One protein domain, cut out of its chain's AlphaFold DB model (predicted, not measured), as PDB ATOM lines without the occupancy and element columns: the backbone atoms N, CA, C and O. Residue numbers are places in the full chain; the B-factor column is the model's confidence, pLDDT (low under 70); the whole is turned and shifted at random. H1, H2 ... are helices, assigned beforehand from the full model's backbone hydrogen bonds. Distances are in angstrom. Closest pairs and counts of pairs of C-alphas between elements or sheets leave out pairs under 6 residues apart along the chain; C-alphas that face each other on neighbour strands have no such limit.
ATOM      1  N   VAL A  18      28.858  12.477  -4.120       94.62
ATOM      2  CA  VAL A  18      27.781  12.349  -5.122       94.62
ATOM      3  C   VAL A  18      27.391  13.717  -5.686       94.62
ATOM      4  O   VAL A  18      27.222  13.878  -6.893       94.62
ATOM      5  N   GLU A  19      27.296  14.723  -4.822       93.12
ATOM      6  CA  GLU A  19      27.025  16.108  -5.218       93.12
ATOM      7  C   GLU A  19      28.149  16.682  -6.082       93.12
ATOM      8  O   GLU A  19      27.875  17.321  -7.100       93.12
ATOM      9  N   ARG A  20      29.407  16.368  -5.750       94.25
ATOM     10  CA  ARG A  20      30.567  16.702  -6.581       94.25
ATOM     11  C   ARG A  20      30.440  16.132  -7.988       94.25
ATOM     12  O   ARG A  20      30.692  16.841  -8.958       94.25
ATOM     13  N   GLU A  21      30.081  14.859  -8.123       95.06
ATOM     14  CA  GLU A  21      29.926  14.228  -9.439       95.06
ATOM     15  C   GLU A  21      28.825  14.903 -10.265       95.06
ATOM     16  O   GLU A  21      29.038  15.196 -11.446       95.06
ATOM     17  N   ALA A  22      27.688  15.224  -9.637       91.50
ATOM     18  CA  ALA A  22      26.589  15.944 -10.273       91.50
ATOM     19  C   ALA A  22      26.999  17.362 -10.709       91.50
ATOM     20  O   ALA A  22      26.729  17.761 -11.845       91.50
ATOM     21  N   ARG A  23      27.716  18.102  -9.852       94.19
ATOM     22  CA  ARG A  23      28.260  19.427 -10.174       94.19
ATOM     23  C   ARG A  23      29.230  19.373 -11.344       94.19
ATOM     24  O   ARG A  23      29.072  20.137 -12.288       94.19
ATOM     25  N   LEU A  24      30.186  18.446 -11.330       94.94
ATOM     26  CA  LEU A  24      31.158  18.293 -12.418       94.94
ATOM     27  C   LEU A  24      30.488  17.905 -13.745       94.94
ATOM     28  O   LEU A  24      30.952  18.306 -14.810       94.94
ATOM     29  N   ALA A  25      29.413  17.111 -13.711       94.81
ATOM     30  CA  ALA A  25      28.624  16.809 -14.905       94.81
ATOM     31  C   ALA A  25      27.906  18.057 -15.446       94.81
ATOM     32  O   ALA A  25      27.949  18.307 -16.650       94.81
ATOM     33  N   TRP A  26      27.309  18.863 -14.564       92.38
ATOM     34  CA  TRP A  26      26.689  20.136 -14.932       92.38
ATOM     35  C   TRP A  26      27.710  21.139 -15.494       92.38
ATOM     36  O   TRP A  26      27.456  21.731 -16.540       92.38
ATOM     37  N   GLU A  27      28.882  21.280 -14.864       94.56
ATOM     38  CA  GLU A  27      29.956  22.180 -15.317       94.56
ATOM     39  C   GLU A  27      30.450  21.793 -16.711       94.56
ATOM     40  O   GLU A  27      30.560  22.649 -17.584       94.56
ATOM     41  N   ARG A  28      30.673  20.494 -16.958       96.38
ATOM     42  CA  ARG A  28      31.049  19.999 -18.291       96.38
ATOM     43  C   ARG A  28      30.000  20.326 -19.350       96.38
ATOM     44  O   ARG A  28      30.372  20.708 -20.453       96.38
ATOM     45  N   ALA A  29      28.714  20.209 -19.021       93.50
ATOM     46  CA  ALA A  29      27.639  20.556 -19.947       93.50
ATOM     47  C   ALA A  29      27.604  22.063 -20.263       93.50
ATOM     48  O   ALA A  29      27.389  22.429 -21.412       93.50
ATOM     49  N   ARG A  30      27.855  22.933 -19.272       93.56
ATOM     50  CA  ARG A  30      27.933  24.392 -19.479       93.56
ATOM     51  C   ARG A  30      29.147  24.811 -20.297       93.56
ATOM     52  O   ARG A  30      29.034  25.708 -21.120       93.56
ATOM     53  N   ILE A  31      30.292  24.162 -20.088       95.06
ATOM     54  CA  ILE A  31      31.490  24.414 -20.899       95.06
ATOM     55  C   ILE A  31      31.238  24.004 -22.351       95.06
ATOM     56  O   ILE A  31      31.533  24.790 -23.240       95.06
ATOM     57  N   ALA A  32      30.646  22.829 -22.591       96.06
ATOM     58  CA  ALA A  32      30.328  22.379 -23.947       96.06
ATOM     59  C   ALA A  32      29.363  23.337 -24.670       96.06
ATOM     60  O   ALA A  32      29.599  23.689 -25.819       96.06
ATOM     61  N   GLU A  33      28.322  23.814 -23.980       92.62
ATOM     62  CA  GLU A  33      27.414  24.843 -24.509       92.62
ATOM     63  C   GLU A  33      28.165  26.136 -24.869       92.62
ATOM     64  O   GLU A  33      28.021  26.647 -25.978       92.62
ATOM     65  N   ALA A  34      29.034  26.626 -23.979       91.44
ATOM     66  CA  ALA A  34      29.834  27.819 -24.245       91.44
ATOM     67  C   ALA A  34      30.818  27.627 -25.417       91.44
ATOM     68  O   ALA A  34      31.031  28.548 -26.203       91.44
ATOM     69  N   GLU A  35      31.417  26.443 -25.565       96.38
ATOM     70  CA  GLU A  35      32.273  26.110 -26.710       96.38
ATOM     71  C   GLU A  35      31.487  26.124 -28.032       96.38
ATOM     72  O   GLU A  35      31.996  26.624 -29.037       96.38
ATOM     73  N   GLU A  36      30.245  25.628 -28.037       95.50
ATOM     74  CA  GLU A  36      29.347  25.690 -29.196       95.50
ATOM     75  C   GLU A  36      28.966  27.133 -29.559       95.50
ATOM     76  O   GLU A  36      28.967  27.483 -30.741       95.50
ATOM     77  N   ASP A  37      28.684  27.981 -28.567       92.94
ATOM     78  CA  ASP A  37      28.413  29.409 -28.768       92.94
ATOM     79  C   ASP A  37      29.624  30.136 -29.363       92.94
ATOM     80  O   ASP A  37      29.495  30.834 -30.372       92.94
ATOM     81  N   ILE A  38      30.818  29.900 -28.812       92.44
ATOM     82  CA  ILE A  38      32.074  30.451 -29.337       92.44
ATOM     83  C   ILE A  38      32.299  30.001 -30.782       92.44
ATOM     84  O   ILE A  38      32.619  30.824 -31.641       92.44
ATOM     85  N   ALA A  39      32.116  28.710 -31.075       94.81
ATOM     86  CA  ALA A  39      32.295  28.170 -32.420       94.81
ATOM     87  C   ALA A  39      31.284  28.739 -33.429       94.81
ATOM     88  O   ALA A  39      31.611  28.895 -34.607       94.81
ATOM     89  N   ALA A  40      30.075  29.065 -32.973       93.25
ATOM     90  CA  ALA A  40      29.038  29.687 -33.784       93.25
ATOM     91  C   ALA A  40      29.187  31.210 -33.921       93.25
ATOM     92  O   ALA A  40      28.419  31.819 -34.659       93.25
ATOM     93  N   GLY A  41      30.158  31.826 -33.238       92.25
ATOM     94  CA  GLY A  41      30.337  33.277 -33.230       92.25
ATOM     95  C   GLY A  41      29.336  34.025 -32.348       92.25
ATOM     96  O   GLY A  41      29.308  35.250 -32.402       92.25
ATOM     97  N   ARG A  42      28.575  33.315 -31.505       91.81
ATOM     98  CA  ARG A  42      27.626  33.889 -30.541       91.81
ATOM     99  C   ARG A  42      28.361  34.446 -29.321       91.81
ATOM    100  O   ARG A  42      28.246  33.934 -28.210       91.81
ATOM    101  N   VAL A  43      29.184  35.465 -29.546       90.25
ATOM    102  CA  VAL A  43      30.041  36.092 -28.533       90.25
ATOM    103  C   VAL A  43      29.983  37.609 -28.648       90.25
ATOM    104  O   VAL A  43      29.897  38.149 -29.746       90.25
ATOM    105  N   ILE A  44      30.101  38.293 -27.513       90.88
ATOM    106  CA  ILE A  44      30.280  39.749 -27.457       90.88
ATOM    107  C   ILE A  44      31.732  40.102 -27.141       90.88
ATOM    108  O   ILE A  44      32.461  39.329 -26.508       90.88
ATOM    109  N   GLY A  45      32.169  41.281 -27.583       92.00
ATOM    110  CA  GLY A  45      33.514  41.777 -27.299       92.00
ATOM    111  C   GLY A  45      33.715  42.107 -25.816       92.00
ATOM    112  O   GLY A  45      32.775  42.439 -25.103       92.00
ATOM    113  N   GLY A  46      34.962  42.084 -25.335       93.06
ATOM    114  CA  GLY A  46      35.252  42.362 -23.920       93.06
ATOM    115  C   GLY A  46      34.798  43.751 -23.449       93.06
ATOM    116  O   GLY A  46      34.259  43.871 -22.357       93.06
ATOM    117  N   GLN A  47      34.973  44.792 -24.274       94.06
ATOM    118  CA  GLN A  47      34.490  46.139 -23.941       94.06
ATOM    119  C   GLN A  47      32.963  46.230 -24.018       94.06
ATOM    120  O   GLN A  47      32.342  46.796 -23.131       94.06
ATOM    121  N   GLU A  48      32.364  45.621 -25.039       92.25
ATOM    122  CA  GLU A  48      30.909  45.559 -25.205       92.25
ATOM    123  C   GLU A  48      30.231  44.869 -24.013       92.25
ATOM    124  O   GLU A  48      29.213  45.344 -23.517       92.25
ATOM    125  N   ALA A  49      30.840  43.803 -23.487       91.94
ATOM    126  CA  ALA A  49      30.386  43.142 -22.272       91.94
ATOM    127  C   ALA A  49      30.428  44.070 -21.048       91.94
ATOM    128  O   ALA A  49      29.492  44.071 -20.253       91.94
ATOM    129  N   LEU A  50      31.495  44.861 -20.891       94.62
ATOM    130  CA  LEU A  50      31.612  45.822 -19.789       94.62
ATOM    131  C   LEU A  50      30.565  46.932 -19.906       94.62
ATOM    132  O   LEU A  50      29.873  47.211 -18.931       94.62
ATOM    133  N   ASP A  51      30.391  47.497 -21.098       91.94
ATOM    134  CA  ASP A  51      29.402  48.549 -21.347       91.94
ATOM    135  C   ASP A  51      27.975  48.036 -21.089       91.94
ATOM    136  O   ASP A  51      27.144  48.732 -20.500       91.94
ATOM    137  N   TRP A  52      27.686  46.790 -21.480       90.56
ATOM    138  CA  TRP A  52      26.416  46.131 -21.180       90.56
ATOM    139  C   TRP A  52      26.206  45.954 -19.666       90.56
ATOM    140  O   TRP A  52      25.127  46.260 -19.154       90.56
ATOM    141  N   LEU A  53      27.240  45.525 -18.930       91.19
ATOM    142  CA  LEU A  53      27.191  45.368 -17.470       91.19
ATOM    143  C   LEU A  53      27.007  46.702 -16.735       91.19
ATOM    144  O   LEU A  53      26.270  46.752 -15.750       91.19
ATOM    145  N   ASP A  54      27.631  47.777 -17.209       93.62
ATOM    146  CA  ASP A  54      27.483  49.111 -16.622       93.62
ATOM    147  C   ASP A  54      26.047  49.632 -16.781       93.62
ATOM    148  O   ASP A  54      25.451  50.127 -15.820       93.62
ATOM    149  N   ARG A  55      25.443  49.446 -17.963       90.75
ATOM    150  CA  ARG A  55      24.033  49.792 -18.218       90.75
ATOM    151  C   ARG A  55      23.080  48.957 -17.366       90.75
ATOM    152  O   ARG A  55      22.121  49.490 -16.805       90.75
ATOM    153  N   TRP A  56      23.376  47.665 -17.206       88.94
ATOM    154  CA  TRP A  56      22.633  46.788 -16.302       88.94
ATOM    155  C   TRP A  56      22.680  47.290 -14.859       88.94
ATOM    156  O   TRP A  56      21.643  47.422 -14.208       88.94
ATOM    157  N   ALA A  57      23.876  47.624 -14.368       91.19
ATOM    158  CA  ALA A  57      24.076  48.141 -13.019       91.19
ATOM    159  C   ALA A  57      23.391  49.503 -12.798       91.19
ATOM    160  O   ALA A  57      22.960  49.799 -11.682       91.19
ATOM    161  N   ALA A  58      23.250  50.310 -13.853       93.69
ATOM    162  CA  ALA A  58      22.506  51.568 -13.839       93.69
ATOM    163  C   ALA A  58      20.973  51.387 -13.849       93.69
ATOM    164  O   ALA A  58      20.244  52.362 -13.656       93.69
ATOM    165  N   GLY A  59      20.476  50.158 -14.028       90.62
ATOM    166  CA  GLY A  59      19.047  49.846 -14.077       90.62
ATOM    167  C   GLY A  59      18.378  50.243 -15.393       90.62
ATOM    168  O   GLY A  59      17.168  50.475 -15.413       90.62
TER     169      GLY A  59
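What this domain is: This is residues 18 to 59 of the 68 residues of an uncharacterized protein of Brevundimonas sp. M20 (UniProt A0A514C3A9). Two helices make an open V: the long H1 is one arm, the shorter H2 the other, and residues 40 to 45 join them at the turn. The arms are apart, with the space between them empty. The printed part has 42 residues, two named helices, H1 then H2, and no named strand; the class is all helix. It is extended, with a radius of gyration of the C-alphas of 14.8 A, and flat, spanning 40 by 26 by 12 A.

Where its parts are: Find C-alpha 18 at (27.781, 12.349, -5.122); from there H1, residues 18 to 39, runs 31.9 A to C-alpha 39 at (32.295, 28.170, -32.420). H2, residues 46 to 57, runs 16.6 A and ends at C-alpha 57, (24.076, 48.141, -13.019).

How they stand to each other: H1 and H2 are apart, with a short link of 6 residues between them. In both helices, every O i to N i+4 pair is within hydrogen-bond range.

The domain as a whole: The C-alphas farthest apart, those of Val 18 and Ala 58, are 40.5 A apart. The printed part has no cut. Its mean pLDDT is 93.1, and no printed residue is under 70.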